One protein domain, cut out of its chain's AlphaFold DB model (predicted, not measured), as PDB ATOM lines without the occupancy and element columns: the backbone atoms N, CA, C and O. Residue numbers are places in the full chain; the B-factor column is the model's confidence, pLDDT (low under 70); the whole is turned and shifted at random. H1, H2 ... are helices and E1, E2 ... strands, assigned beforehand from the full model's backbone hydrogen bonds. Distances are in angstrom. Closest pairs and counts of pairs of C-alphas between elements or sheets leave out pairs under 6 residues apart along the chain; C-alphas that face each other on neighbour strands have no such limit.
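What this domain is: This is residues 20 to 127 of the 617 residues of the protein "ATP-binding protein" of Vibrio ziniensis (UniProt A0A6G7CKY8). A small, twisted three-stranded sheet, E1 to E3, forms one end of this domain, and four crossed helices make the rest. The longest helix, H4, covers part of one face of the sheet, over E1 and E2; H2 and H3 pack on H4, and H1 packs on H2 and H3, away from the sheet, in a closed round of helix contacts. The 108 printed residues hold four named helices and three named strands, in the order H1 H2 E1 E2 E3 H3 H4; the sheet order is E1 - E2 - E3, antiparallel throughout, and the class is mixed, helices and strands. The whole is compact, with a radius of gyration of the C-alphas of 12.7 A and spans of 38 by 27 by 23 A.

How they stand to each other: Strands E1, residues 56 to 61, E2, residues 64 to 69, and E3, residues 75 to 79, form a meander, each strand the antiparallel neighbour of the one before. E1 and E2 are a hairpin at 150 degrees, with N 59 and O 66 at 3.0 A; E2 and E3 are a hairpin at 143 degrees, with N 67 and O 78 at 2.8 A. The sheet is only just strongly twisted, its C-alphas lying up to 4.3 A off the best plane. Helix H4, residues 103 to 120, is on one face of the sheet, making two layers, helix over sheet. It lies over E1 and E2 at a height over the sheet of 10.1 A and runs across the strands, at 73 degrees to E1 on the local plane; the closest C-alphas of H4 and E2 are those of Ser 114 and Pro 65, 5.8 A apart. H2, residues 42 to 51, touches H4, the closest C-alphas being those of Gly 43 and Ala 109, 3.9 A apart, at a steep tilt of 45 degrees, the same way. H3, residues 83 to 95, touches H4 with its residues 86 to 90 alone; the closest C-alphas are those of Ala 90 and Val 106, 6.4 A apart, and the steep tilt of 70.0 degrees, opposite ways, is only just short of about perpendicular. H2 only grazes the sheet with residues 47 to 51, and H3 with residues 84 to 86. H1, residues 24 to 37, is not on the sheet and is apart from H4. It touches H2 at a steep tilt of 58 degrees, opposite ways, the closest C-alphas being those of Ala 34 and Ser 45, 4.7 A apart. It touches H3 at a steep tilt of 59 degrees, the same way, the closest C-alphas being those of Lys 28 and Ala 92, 4.5 A apart. Every O i to N i+4 pair is within hydrogen-bond range in H2, H3 and H4, and 9 of 10 are in H1.

Where its parts are: E1 begins at C-alpha 56, (169.389, 202.376, 163.486). From first to last C-alpha E1 measures 14.7 A, E2 15.9 A and E3 13.8 A. H4 measures 25.8 A and ends at C-alpha 120, (161.375, 191.592, 155.002). H1 measures 20.0 A from C-alpha 24, (176.299, 209.129, 159.444); H3 measures 18.2 A and H2 14.3 A.

The domain as a whole: The two C-alphas farthest apart, those of Glu 39 and Asn 127, are 38.8 A from each other. The printed part, residues 20 to 127, has no cut. The link from H3 to H4, seven residues, is short, and the other links between named elements are tight. The mean pLDDT of the printed part is 90.6, and no printed residue is under 70.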
ATOM      1  N   PHE A  20     169.501 211.975 163.590       84.50
ATOM      2  CA  PHE A  20     170.080 211.256 162.453       84.50
ATOM      3  C   PHE A  20     171.547 211.602 162.131       84.50
ATOM      4  O   PHE A  20     172.208 210.838 161.432       84.50
ATOM      5  N   GLN A  21     172.101 212.717 162.634       77.88
ATOM      6  CA  GLN A  21     173.525 213.041 162.429       77.88
ATOM      7  C   GLN A  21     174.462 212.008 163.071       77.88
ATOM      8  O   GLN A  21     175.568 211.806 162.575       77.88
ATOM      9  N   ARG A  22     174.029 211.343 164.151       76.00
ATOM     10  CA  ARG A  22     174.836 210.345 164.879       76.00
ATOM     11  C   ARG A  22     175.066 209.063 164.069       76.00
ATOM     12  O   ARG A  22     176.034 208.341 164.302       76.00
ATOM     13  N   VAL A  23     174.203 208.806 163.089       83.56
ATOM     14  CA  VAL A  23     174.213 207.576 162.288       83.56
ATOM     15  C   VAL A  23     175.162 207.677 161.091       83.56
ATOM     16  O   VAL A  23     175.700 206.673 160.631       83.56
ATOM     17  N   GLU A  24     175.462 208.891 160.625       85.25
ATOM     18  CA  GLU A  24     176.299 209.129 159.444       85.25
ATOM     19  C   GLU A  24     177.690 208.481 159.540       85.25
ATOM     20  O   GLU A  24     178.165 207.885 158.571       85.25
ATOM     21  N   SER A  25     178.356 208.582 160.696       85.69
ATOM     22  CA  SER A  25     179.702 208.029 160.888       85.69
ATOM     23  C   SER A  25     179.714 206.506 160.820       85.69
ATOM     24  O   SER A  25     180.611 205.937 160.201       85.69
ATOM     25  N   HIS A  26     178.712 205.857 161.415       90.69
ATOM     26  CA  HIS A  26     178.561 204.404 161.379       90.69
ATOM     27  C   HIS A  26     178.198 203.936 159.969       90.69
ATOM     28  O   HIS A  26     178.845 203.034 159.436       90.69
ATOM     29  N   LEU A  27     177.264 204.633 159.314       93.31
ATOM     30  CA  LEU A  27     176.851 204.325 157.949       93.31
ATOM     31  C   LEU A  27     178.020 204.441 156.969       93.31
ATOM     32  O   LEU A  27     178.181 203.583 156.111       93.31
ATOM     33  N   LYS A  28     178.883 205.452 157.117       93.12
ATOM     34  CA  LYS A  28     180.111 205.574 156.317       93.12
ATOM     35  C   LYS A  28     180.987 204.324 156.428       93.12
ATOM     36  O   LYS A  28     181.492 203.852 155.409       93.12
ATOM     37  N   VAL A  29     181.229 203.839 157.648       93.62
ATOM     38  CA  VAL A  29     182.091 202.670 157.891       93.62
ATOM     39  C   VAL A  29     181.489 201.434 157.227       93.62
ATOM     40  O   VAL A  29     182.172 200.810 156.414       93.62
ATOM     41  N   MET A  30     180.208 201.155 157.484       95.12
ATOM     42  CA  MET A  30     179.513 199.994 156.911       95.12
ATOM     43  C   MET A  30     179.454 200.064 155.384       95.12
ATOM     44  O   MET A  30     179.792 199.103 154.696       95.12
ATOM     45  N   LEU A  31     179.140 201.238 154.832       94.88
ATOM     46  CA  LEU A  31     179.060 201.444 153.390       94.88
ATOM     47  C   LEU A  31     180.426 201.296 152.705       94.88
ATOM     48  O   LEU A  31     180.505 200.763 151.605       94.88
ATOM     49  N   THR A  32     181.518 201.725 153.347       93.75
ATOM     50  CA  THR A  32     182.879 201.563 152.801       93.75
ATOM     51  C   THR A  32     183.267 200.087 152.692       93.75
ATOM     52  O   THR A  32     183.967 199.709 151.752       93.75
ATOM     53  N   GLN A  33     182.837 199.254 153.643       93.31
ATOM     54  CA  GLN A  33     183.048 197.810 153.586       93.31
ATOM     55  C   GLN A  33     182.173 197.176 152.498       93.31
ATOM     56  O   GLN A  33     182.707 196.528 151.599       93.31
ATOM     57  N   ALA A  34     180.869 197.457 152.507       94.12
ATOM     58  CA  ALA A  34     179.921 196.891 151.551       94.12
ATOM     59  C   ALA A  34     180.234 197.271 150.089       94.12
ATOM     60  O   ALA A  34     180.076 196.452 149.188       94.12
ATOM     61  N   LEU A  35     180.766 198.476 149.840       94.25
ATOM     62  CA  LEU A  35     181.206 198.903 148.503       94.25
ATOM     63  C   LEU A  35     182.368 198.068 147.953       94.25
ATOM     64  O   LEU A  35     182.489 197.941 146.735       94.25
ATOM     65  N   LYS A  36     183.229 197.511 148.815       91.88
ATOM     66  CA  LYS A  36     184.306 196.607 148.380       91.88
ATOM     67  C   LYS A  36     183.757 195.240 147.994       91.88
ATOM     68  O   LYS A  36     184.253 194.643 147.047       91.88
ATOM     69  N   GLU A  37     182.759 194.767 148.730       91.69
ATOM     70  CA  GLU A  37     182.154 193.447 148.545       91.69
ATOM     71  C   GLU A  37     181.230 193.417 147.316       91.69
ATOM     72  O   GLU A  37     181.278 192.470 146.540       91.69
ATOM     73  N   ASN A  38     180.475 194.491 147.068       90.81
ATOM     74  CA  ASN A  38     179.521 194.591 145.955       90.81
ATOM     75  C   ASN A  38     180.078 195.322 144.721       90.81
ATOM     76  O   ASN A  38     179.322 195.938 143.965       90.81
ATOM     77  N   GLU A  39     181.401 195.320 144.530       88.69
ATOM     78  CA  GLU A  39     182.072 195.897 143.350       88.69
ATOM     79  C   GLU A  39     181.671 197.362 143.044       88.69
ATOM     80  O   GLU A  39     181.594 197.793 141.894       88.69
ATOM     81  N   GLY A  40     181.390 198.157 144.082       81.75
ATOM     82  CA  GLY A  40     181.006 199.565 143.952       81.75
ATOM     83  C   GLY A  40     179.539 199.829 143.585       81.75
ATOM     84  O   GLY A  40     179.177 200.987 143.357       81.75
ATOM     85  N   LYS A  41     178.668 198.809 143.549       90.12
ATOM     86  CA  LYS A  41     177.219 198.996 143.359       90.12
ATOM     87  C   LYS A  41     176.591 199.634 144.596       90.12
ATOM     88  O   LYS A  41     176.432 198.989 145.629       90.12
ATOM     89  N   LEU A  42     176.213 200.907 144.486       92.19
ATOM     90  CA  LEU A  42     175.735 201.694 145.627       92.19
ATOM     91  C   LEU A  42     174.445 201.151 146.266       92.19
ATOM     92  O   LEU A  42     174.339 201.222 147.482       92.19
ATOM     93  N   GLY A  43     173.491 200.640 145.478       91.69
ATOM     94  CA  GLY A  43     172.215 200.111 145.988       91.69
ATOM     95  C   GLY A  43     172.420 198.906 146.903       91.69
ATOM     96  O   GLY A  43     172.174 199.011 148.100       91.69
ATOM     97  N   ASP A  44     172.984 197.827 146.356       91.56
ATOM     98  CA  ASP A  44     173.306 196.592 147.087       91.56
ATOM     99  C   ASP A  44     174.199 196.879 148.311       91.56
ATOM    100  O   ASP A  44     173.948 196.400 149.416       91.56
ATOM    101  N   SER A  45     175.196 197.760 148.142       95.31
ATOM    102  CA  SER A  45     176.076 198.165 149.246       95.31
ATOM    103  C   SER A  45     175.336 198.918 150.349       95.31
ATOM    104  O   SER A  45     175.681 198.786 151.522       95.31
ATOM    105  N   LEU A  46     174.356 199.751 149.992       95.19
ATOM    106  CA  LEU A  46     173.567 200.509 150.957       95.19
ATOM    107  C   LEU A  46     172.601 199.599 151.714       95.19
ATOM    108  O   LEU A  46     172.504 199.743 152.928       95.19
ATOM    109  N   ALA A  47     171.939 198.665 151.028       92.50
ATOM    110  CA  ALA A  47     171.074 197.665 151.653       92.50
ATOM    111  C   ALA A  47     171.844 196.846 152.697       92.50
ATOM    112  O   ALA A  47     171.476 196.833 153.872       92.50
ATOM    113  N   GLN A  48     173.000 196.299 152.309       93.00
ATOM    114  CA  GLN A  48     173.872 195.567 153.226       93.00
ATOM    115  C   GLN A  48     174.376 196.442 154.388       93.00
ATOM    116  O   GLN A  48     174.456 195.988 155.532       93.00
ATOM    117  N   ALA A  49     174.727 197.703 154.120       93.81
ATOM    118  CA  ALA A  49     175.201 198.616 155.156       93.81
ATOM    119  C   ALA A  49     174.102 198.989 156.165       93.81
ATOM    120  O   ALA A  49     174.405 199.123 157.348       93.81
ATOM    121  N   MET A  50     172.853 199.153 155.713       91.94
ATOM    122  CA  MET A  50     171.702 199.480 156.562       91.94
ATOM    123  C   MET A  50     171.285 198.306 157.454       91.94
ATOM    124  O   MET A  50     170.939 198.535 158.607       91.94
ATOM    125  N   GLN A  51     171.384 197.061 156.971       89.00
ATOM    126  CA  GLN A  51     171.100 195.858 157.773       89.00
ATOM    127  C   GLN A  51     172.040 195.696 158.979       89.00
ATOM    128  O   GLN A  51     171.647 195.151 160.004       89.00
ATOM    129  N   ASN A  52     173.283 196.170 158.861       88.00
ATOM    130  CA  ASN A  52     174.317 196.033 159.894       88.00
ATOM    131  C   ASN A  52     174.566 197.336 160.671       88.00
ATOM    132  O   ASN A  52     175.576 197.471 161.366       88.00
ATOM    133  N   LEU A  53     173.696 198.331 160.504       89.38
ATOM    134  CA  LEU A  53     173.894 199.654 161.069       89.38
ATOM    135  C   LEU A  53     173.564 199.631 162.571       89.38
ATOM    136  O   LEU A  53     172.419 199.379 162.931       89.38
ATOM    137  N   PRO A  54     174.525 199.900 163.474       88.81
ATOM    138  CA  PRO A  54     174.206 199.973 164.893       88.81
ATOM    139  C   PRO A  54     173.301 201.177 165.165       88.81
ATOM    140  O   PRO A  54     173.470 202.239 164.554       88.81
ATOM    141  N   ASN A  55     172.392 201.022 166.130       86.81
ATOM    142  CA  ASN A  55     171.546 202.099 166.652       86.81
ATOM    143  C   ASN A  55     170.633 202.738 165.584       86.81
ATOM    144  O   ASN A  55     170.219 203.894 165.704       86.81
ATOM    145  N   ALA A  56     170.343 202.001 164.513       91.69
ATOM    146  CA  ALA A  56     169.389 202.376 163.486       91.69
ATOM    147  C   ALA A  56     168.831 201.125 162.802       91.69
ATOM    148  O   ALA A  56     169.510 200.109 162.703       91.69
ATOM    149  N   ALA A  57     167.607 201.214 162.304       92.12
ATOM    150  CA  ALA A  57     166.956 200.137 161.575       92.12
ATOM    151  C   ALA A  57     166.066 200.709 160.472       92.12
ATOM    152  O   ALA A  57     165.553 201.826 160.578       92.12
ATOM    153  N   VAL A  58     165.873 199.930 159.413       93.88
ATOM    154  CA  VAL A  58     164.830 200.199 158.424       93.88
ATOM    155  C   VAL A  58     163.617 199.355 158.792       93.88
ATOM    156  O   VAL A  58     163.748 198.159 159.031       93.88
ATOM    157  N   ALA A  59     162.456 199.996 158.862       93.75
ATOM    158  CA  ALA A  59     161.196 199.386 159.270       93.75
ATOM    159  C   ALA A  59     160.045 199.897 158.394       93.75
ATOM    160  O   ALA A  59     160.237 200.791 157.562       93.75
ATOM    161  N   LEU A  60     158.851 199.348 158.592       92.25
ATOM    162  CA  LEU A  60     157.619 199.804 157.959       92.25
ATOM    163  C   LEU A  60     156.747 200.548 158.973       92.25
ATOM    164  O   LEU A  60     156.502 200.072 160.070       92.25
ATOM    165  N   ASP A  61     156.270 201.730 158.604       89.31
ATOM    166  CA  ASP A  61     155.251 202.486 159.335       89.31
ATOM    167  C   ASP A  61     154.027 202.562 158.427       89.31
ATOM    168  O   ASP A  61     154.050 203.272 157.418       89.31
ATOM    169  N   ASN A  62     152.989 201.777 158.732       83.75
ATOM    170  CA  ASN A  62     151.796 201.647 157.889       83.75
ATOM    171  C   ASN A  62     152.158 201.350 156.419       83.75
ATOM    172  O   ASN A  62     151.817 202.110 155.507       83.75
ATOM    173  N   SER A  63     152.939 200.286 156.201       84.94
ATOM    174  CA  SER A  63     153.469 199.874 154.887       84.94
ATOM    175  C   SER A  63     154.400 200.886 154.204       84.94
ATOM    176  O   SER A  63     154.805 200.684 153.059       84.94
ATOM    177  N   THR A  64     154.768 201.980 154.877       89.19
ATOM    178  CA  THR A  64     155.696 202.981 154.347       89.19
ATOM    179  C   THR A  64     157.089 202.771 154.941       89.19
ATOM    180  O   THR A  64     157.240 202.858 156.159       89.19
ATOM    181  N   PRO A  65     158.135 202.572 154.121       93.75
ATOM    182  CA  PRO A  65     159.498 202.437 154.625       93.75
ATOM    183  C   PRO A  65     159.986 203.679 155.382       93.75
ATOM    184  O   PRO A  65     159.974 204.810 154.870       93.75
ATOM    185  N   VAL A  66     160.482 203.455 156.596       94.56
ATOM    186  CA  VAL A  66     161.046 204.468 157.489       94.56
ATOM    187  C   VAL A  66     162.436 204.064 157.969       94.56
ATOM    188  O   VAL A  66     162.737 202.891 158.167       94.56
ATOM    189  N   LEU A  67     163.292 205.064 158.167       93.94
ATOM    190  CA  LEU A  67     164.547 204.923 158.893       93.94
ATOM    191  C   LEU A  67     164.295 205.294 160.353       93.94
ATOM    192  O   LEU A  67     163.976 206.451 160.638       93.94
ATOM    193  N   VAL A  68     164.461 204.330 161.251       93.69
ATOM    194  CA  VAL A  68     164.409 204.501 162.704       93.69
ATOM    195  C   VAL A  68     165.833 204.632 163.229       93.69
ATOM    196  O   VAL A  68     166.721 203.893 162.812       93.69
ATOM    197  N   VAL A  69     166.067 205.589 164.119       90.81
ATOM    198  CA  VAL A  69     167.357 205.801 164.780       90.81
ATOM    199  C   VAL A  69     167.159 205.905 166.281       90.81
ATOM    200  O   VAL A  69     166.205 206.531 166.744       90.81
ATOM    201  N   ASP A  70     168.089 205.333 167.027       87.88
ATOM    202  CA  ASP A  70     168.146 205.458 168.477       87.88
ATOM    203  C   ASP A  70     168.434 206.917 168.874       87.88
ATOM    204  O   ASP A  70     169.397 207.556 168.422       87.88
ATOM    205  N   GLY A  71     167.540 207.464 169.696       80.69
ATOM    206  CA  GLY A  71     167.633 208.808 170.247       80.69
ATOM    207  C   GLY A  71     168.078 208.859 171.710       80.69
ATOM    208  O   GLY A  71     168.231 209.968 172.223       80.69
ATOM    209  N   GLY A  72     168.320 207.722 172.365       83.38
ATOM    210  CA  GLY A  72     168.517 207.570 173.804       83.38
ATOM    211  C   GLY A  72     167.251 207.022 174.456       83.38
ATOM    212  O   GLY A  72     166.901 205.867 174.290       83.38
ATOM    213  N   THR A  73     166.515 207.865 175.178       82.88
ATOM    214  CA  THR A  73     165.274 207.427 175.850       82.88
ATOM    215  C   THR A  73     164.200 206.971 174.866       82.88
ATOM    216  O   THR A  73     163.466 206.034 175.153       82.88
ATOM    217  N   THR A  74     164.094 207.643 173.717       87.88
ATOM    218  CA  THR A  74     163.100 207.361 172.674       87.88
ATOM    219  C   THR A  74     163.773 207.327 171.312       87.88
ATOM    220  O   THR A  74     164.678 208.120 171.040       87.88
ATOM    221  N   ASN A  75     163.269 206.482 170.426       90.69
ATOM    222  CA  ASN A  75     163.713 206.384 169.043       90.69
ATOM    223  C   ASN A  75     163.067 207.476 168.178       90.69
ATOM    224  O   ASN A  75     161.997 207.999 168.497       90.69
ATOM    225  N   TYR A  76     163.694 207.798 167.047       90.50
ATOM    226  CA  TYR A  76     163.157 208.735 166.062       90.50
ATOM    227  C   TYR A  76     163.063 208.102 164.681       90.50
ATOM    228  O   TYR A  76     164.036 207.536 164.192       90.50
ATOM    229  N   SER A  77     161.928 208.270 164.005       92.50
ATOM    230  CA  SER A  77     161.739 207.818 162.627       92.50
ATOM    231  C   SER A  77     161.677 208.976 161.631       92.50
ATOM    232  O   SER A  77     161.244 210.090 161.934       92.50
ATOM    233  N   THR A  78     162.115 208.722 160.403       92.00
ATOM    234  CA  THR A  78     161.895 209.590 159.240       92.00
ATOM    235  C   THR A  78     161.560 208.724 158.032       92.00
ATOM    236  O   THR A  78     162.019 207.589 157.941       92.00
ATOM    237  N   SER A  79     160.817 209.261 157.060       92.12
ATOM    238  CA  SER A  79     160.605 208.566 155.784       92.12
ATOM    239  C   SER A  79     161.948 208.185 155.154       92.12
ATOM    240  O   SER A  79     162.845 209.031 155.046       92.12
ATOM    241  N   LEU A  80     162.080 206.928 154.721       93.56
ATOM    242  CA  LEU A  80     163.308 206.419 154.109       93.56
ATOM    243  C   LEU A  80     163.643 207.168 152.811       93.56
ATOM    244  O   LEU A  80     164.795 207.514 152.575       93.56
ATOM    245  N   ASN A  81     162.624 207.532 152.031       91.50
ATOM    246  CA  ASN A  81     162.775 208.317 150.801       91.50
ATOM    247  C   ASN A  81     162.716 209.839 151.040       91.50
ATOM    248  O   ASN A  81     162.760 210.630 150.097       91.50
ATOM    249  N   GLY A  82     162.634 210.268 152.303       90.56
ATOM    250  CA  GLY A  82     162.584 211.671 152.694       90.56
ATOM    251  C   GLY A  82     163.935 212.391 152.604       90.56
ATOM    252  O   GLY A  82     165.007 211.787 152.594       90.56
ATOM    253  N   GLN A  83     163.888 213.726 152.619       89.88
ATOM    254  CA  GLN A  83     165.074 214.590 152.484       89.88
ATOM    255  C   GLN A  83     166.154 214.331 153.547       89.88
ATOM    256  O   GLN A  83     167.343 214.462 153.260       89.88
ATOM    257  N   ILE A  84     165.760 213.963 154.773       89.50
ATOM    258  CA  ILE A  84     166.702 213.675 155.867       89.50
ATOM    259  C   ILE A  84     167.527 212.428 155.539       89.50
ATOM    260  O   ILE A  84     168.755 212.490 155.560       89.50
ATOM    261  N   SER A  85     166.868 211.330 155.171       92.19
ATOM    262  CA  SER A  85     167.513 210.073 154.783       92.19
ATOM    263  C   SER A  85     168.411 210.259 153.562       92.19
ATOM    264  O   SER A  85     169.575 209.860 153.589       92.19
ATOM    265  N   GLN A  86     167.926 210.968 152.536       93.56
ATOM    266  CA  GLN A  86     168.733 211.325 151.366       93.56
ATOM    267  C   GLN A  86     170.003 212.095 151.759       93.56
ATOM    268  O   GLN A  86     171.086 211.801 151.253       93.56
ATOM    269  N   ALA A  87     169.900 213.060 152.679       91.69
ATOM    270  CA  ALA A  87     171.048 213.833 153.145       91.69
ATOM    271  C   ALA A  87     172.057 212.972 153.924       91.69
ATOM    272  O   ALA A  87     173.260 213.088 153.677       91.69
ATOM    273  N   VAL A  88     171.583 212.100 154.822       91.81
ATOM    274  CA  VAL A  88     172.425 211.172 155.601       91.81
ATOM    275  C   VAL A  88     173.180 210.225 154.669       91.81
ATOM    276  O   VAL A  88     174.410 210.160 154.725       91.81
ATOM    277  N   VAL A  89     172.469 209.565 153.750       94.25
ATOM    278  CA  VAL A  89     173.063 208.634 152.779       94.25
ATOM    279  C   VAL A  89     174.035 209.353 151.852       94.25
ATOM    280  O   VAL A  89     175.160 208.892 151.663       94.25
ATOM    281  N   ALA A  90     173.662 210.515 151.309       93.94
ATOM    282  CA  ALA A  90     174.538 211.263 150.413       93.94
ATOM    283  C   ALA A  90     175.839 211.698 151.101       93.94
ATOM    284  O   ALA A  90     176.900 211.720 150.472       93.94
ATOM    285  N   LYS A  91     175.780 212.062 152.387       92.69
ATOM    286  CA  LYS A  91     176.965 212.461 153.150       92.69
ATOM    287  C   LYS A  91     177.854 211.256 153.475       92.69
ATOM    288  O   LYS A  91     179.057 211.324 153.220       92.69
ATOM    289  N   ALA A  92     177.264 210.138 153.904       93.56
ATOM    290  CA  ALA A  92     177.980 208.887 154.144       93.56
ATOM    291  C   ALA A  92     178.642 208.331 152.868       93.56
ATOM    292  O   ALA A  92     179.825 208.000 152.894       93.56
ATOM    293  N   ALA A  93     177.938 208.313 151.732       93.81
ATOM    294  CA  ALA A  93     178.455 207.827 150.448       93.81
ATOM    295  C   ALA A  93     179.635 208.661 149.928       93.81
ATOM    296  O   ALA A  93     180.654 208.111 149.509       93.81
ATOM    297  N   ARG A  94     179.547 209.998 150.013       93.38
ATOM    298  CA  ARG A  94     180.686 210.874 149.682       93.38
ATOM    299  C   ARG A  94     181.875 210.599 150.597       93.38
ATOM    300  O   ARG A  94     183.003 210.511 150.118       93.38
ATOM    301  N   ALA A  95     181.629 210.434 151.895       91.81
ATOM    302  CA  ALA A  95     182.676 210.136 152.866       91.81
ATOM    303  C   ALA A  95     183.291 208.734 152.682       91.81
ATOM    304  O   ALA A  95     184.453 208.542 153.040       91.81
ATOM    305  N   ALA A  96     182.547 207.784 152.112       92.69
ATOM    306  CA  ALA A  96     183.016 206.452 151.721       92.69
ATOM    307  C   ALA A  96     183.777 206.438 150.375       92.69
ATOM    308  O   ALA A  96     184.297 205.402 149.971       92.69
ATOM    309  N   GLY A  97     183.878 207.581 149.684       90.94
ATOM    310  CA  GLY A  97     184.676 207.730 148.462       90.94
ATOM    311  C   GLY A  97     183.917 207.509 147.149       90.94
ATOM    312  O   GLY A  97     184.552 207.410 146.098       90.94
ATOM    313  N   VAL A  98     182.580 207.469 147.173       91.06
ATOM    314  CA  VAL A  98     181.758 207.345 145.958       91.06
ATOM    315  C   VAL A  98     181.898 208.608 145.099       91.06
ATOM    316  O   VAL A  98     181.521 209.709 145.509       91.06
ATOM    317  N   LYS A  99     182.448 208.457 143.888       87.69
ATOM    318  CA  LYS A  99     182.635 209.551 142.918       87.69
ATOM    319  C   LYS A  99     181.397 209.721 142.035       87.69
ATOM    320  O   LYS A  99     180.697 208.758 141.756       87.69
ATOM    321  N   GLY A 100     181.145 210.948 141.568       86.00
ATOM    322  CA  GLY A 100     180.045 211.234 140.634       86.00
ATOM    323  C   GLY A 100     178.638 211.078 141.226       86.00
ATOM    324  O   GLY A 100     177.681 210.903 140.478       86.00
ATOM    325  N   LEU A 101     178.502 211.130 142.556       91.62
ATOM    326  CA  LEU A 101     177.226 210.947 143.244       91.62
ATOM    327  C   LEU A 101     176.218 212.045 142.860       91.62
ATOM    328  O   LEU A 101     176.446 213.231 143.110       91.62
ATOM    329  N   THR A 102     175.081 211.634 142.304       93.00
ATOM    330  CA  THR A 102     173.936 212.495 141.971       93.00
ATOM    331  C   THR A 102     172.773 212.249 142.935       93.00
ATOM    332  O   THR A 102     172.717 211.214 143.599       93.00
ATOM    333  N   VAL A 103     171.804 213.170 142.988       90.06
ATOM    334  CA  VAL A 103     170.565 212.970 143.767       90.06
ATOM    335  C   VAL A 103     169.849 211.691 143.319       90.06
ATOM    336  O   VAL A 103     169.586 210.823 144.143       90.06
ATOM    337  N   LYS A 104     169.696 211.494 142.002       92.94
ATOM    338  CA  LYS A 104     169.069 210.294 141.423       92.94
ATOM    339  C   LYS A 104     169.764 208.987 141.808       92.94
ATOM    340  O   LYS A 104     169.103 207.974 141.992       92.94
ATOM    341  N   SER A 105     171.096 208.980 141.927       92.62
ATOM    342  CA  SER A 105     171.808 207.772 142.373       92.62
ATOM    343  C   SER A 105     171.534 207.427 143.837       92.62
ATOM    344  O   SER A 105     171.518 206.249 144.176       92.62
ATOM    345  N   VAL A 106     171.302 208.431 144.688       94.44
ATOM    346  CA  VAL A 106     170.929 208.222 146.095       94.44
ATOM    347  C   VAL A 106     169.481 207.754 146.197       94.44
ATOM    348  O   VAL A 106     169.220 206.797 146.913       94.44
ATOM    349  N   GLU A 107     168.567 208.375 145.445       95.00
ATOM    350  CA  GLU A 107     167.160 207.955 145.363       95.00
ATOM    351  C   GLU A 107     167.049 206.491 144.934       95.00
ATOM    352  O   GLU A 107     166.461 205.693 145.650       95.00
ATOM    353  N   LYS A 108     167.730 206.096 143.852       94.44
ATOM    354  CA  LYS A 108     167.726 204.705 143.380       94.44
ATOM    355  C   LYS A 108     168.313 203.714 144.398       94.44
ATOM    356  O   LYS A 108     167.866 202.573 144.492       94.44
ATOM    357  N   ALA A 109     169.335 204.127 145.150       94.88
ATOM    358  CA  ALA A 109     169.893 203.290 146.208       94.88
ATOM    359  C   ALA A 109     168.894 203.117 147.363       94.88
ATOM    360  O   ALA A 109     168.694 202.001 147.827       94.88
ATOM    361  N   LEU A 110     168.220 204.193 147.783       95.94
ATOM    362  CA  LEU A 110     167.159 204.149 148.793       95.94
ATOM    363  C   LEU A 110     165.930 203.355 148.331       95.94
ATOM    364  O   LEU A 110     165.324 202.671 149.147       95.94
ATOM    365  N   GLU A 111     165.588 203.386 147.042       94.50
ATOM    366  CA  GLU A 111     164.548 202.528 146.457       94.50
ATOM    367  C   GLU A 111     164.896 201.044 146.602       94.50
ATOM    368  O   GLU A 111     164.020 200.250 146.918       94.50
ATOM    369  N   THR A 112     166.172 200.675 146.443       93.56
ATOM    370  CA  THR A 112     166.629 199.288 146.654       93.56
ATOM    371  C   THR A 112     166.381 198.866 148.106       93.56
ATOM    372  O   THR A 112     165.702 197.877 148.349       93.56
ATOM    373  N   VAL A 113     166.806 199.693 149.069       94.44
ATOM    374  CA  VAL A 113     166.552 199.456 150.504       94.44
ATOM    375  C   VAL A 113     165.052 199.442 150.827       94.44
ATOM    376  O   VAL A 113     164.603 198.678 151.674       94.44
ATOM    377  N   SER A 114     164.264 200.291 150.161       93.25
ATOM    378  CA  SER A 114     162.810 200.355 150.341       93.25
ATOM    379  C   SER A 114     162.136 199.058 149.900       93.25
ATOM    380  O   SER A 114     161.232 198.592 150.584       93.25
ATOM    381  N   LEU A 115     162.559 198.483 148.770       91.62
ATOM    382  CA  LEU A 115     162.027 197.216 148.268       91.62
ATOM    383  C   LEU A 115     162.340 196.063 149.226       91.62
ATOM    384  O   LEU A 115     161.440 195.285 149.532       91.62
ATOM    385  N   ASP A 116     163.565 196.005 149.753       89.38
ATOM    386  CA  ASP A 116     163.952 195.002 150.754       89.38
ATOM    387  C   ASP A 116     163.108 195.144 152.030       89.38
ATOM    388  O   ASP A 116     162.574 194.164 152.546       89.38
ATOM    389  N   ALA A 117     162.903 196.378 152.502       89.31
ATOM    390  CA  ALA A 117     162.078 196.656 153.676       89.31
ATOM    391  C   ALA A 117     160.606 196.267 153.484       89.31
ATOM    392  O   ALA A 117     159.979 195.797 154.422       89.31
ATOM    393  N   VAL A 118     160.043 196.432 152.284       89.31
ATOM    394  CA  VAL A 118     158.665 196.000 151.986       89.31
ATOM    395  C   VAL A 118     158.530 194.473 152.012       89.31
ATOM    396  O   VAL A 118     157.456 193.965 152.322       89.31
ATOM    397  N   LEU A 119     159.595 193.736 151.686       85.94
ATOM    398  CA  LEU A 119     159.582 192.272 151.673       85.94
ATOM    399  C   LEU A 119     159.857 191.655 153.050       85.94
ATOM    400  O   LEU A 119     159.241 190.649 153.393       85.94
ATOM    401  N   GLU A 120     160.793 192.228 153.809       84.50
ATOM    402  CA  GLU A 120     161.375 191.592 155.002       84.50
ATOM    403  C   GLU A 120     161.374 192.494 156.251       84.50
ATOM    404  O   GLU A 120     161.759 192.052 157.334       84.50
ATOM    405  N   GLY A 121     160.975 193.761 156.118       82.62
ATOM    406  CA  GLY A 121     161.026 194.746 157.195       82.62
ATOM    407  C   GLY A 121     159.997 194.483 158.291       82.62
ATOM    408  O   GLY A 121     158.855 194.118 158.026       82.62
ATOM    409  N   ALA A 122     160.404 194.711 159.539       88.38
ATOM    410  CA  ALA A 122     159.489 194.697 160.673       88.38
ATOM    411  C   ALA A 122     158.590 195.944 160.663       88.38
ATOM    412  O   ALA A 122     159.045 197.037 160.310       88.38
ATOM    413  N   ASP A 123     157.345 195.793 161.110       89.44
ATOM    414  CA  ASP A 123     156.474 196.931 161.392       89.44
ATOM    415  C   ASP A 123     156.957 197.662 162.652       89.44
ATOM    416  O   ASP A 123     157.199 197.057 163.698       89.44
ATOM    417  N   ALA A 124     157.105 198.979 162.546       88.88
ATOM    418  CA  ALA A 124     157.421 199.869 163.648       88.88
ATOM    419  C   ALA A 124     156.170 200.639 164.073       88.88
ATOM    420  O   ALA A 124     155.525 201.301 163.258       88.88
ATOM    421  N   ASP A 125     155.882 200.624 165.375       88.25
ATOM    422  CA  ASP A 125     154.868 201.495 165.961       88.25
ATOM    423  C   ASP A 125     155.414 202.927 166.096       88.25
ATOM    424  O   ASP A 125     156.170 203.267 167.015       88.25
ATOM    425  N   VAL A 126     155.086 203.768 165.114       89.31
ATOM    426  CA  VAL A 126     155.562 205.151 165.038       89.31
ATOM    427  C   VAL A 126     154.512 206.112 165.583       89.31
ATOM    428  O   VAL A 126     153.492 206.411 164.960       89.31
ATOM    429  N   ASN A 127     154.844 206.716 166.716       89.62
ATOM    430  CA  ASN A 127     154.023 207.691 167.411       89.62
ATOM    431  C   ASN A 127     154.334 209.123 166.936       89.62
ATOM    432  O   ASN A 127     155.417 209.412 166.430       89.62
TER     433      ASN A 127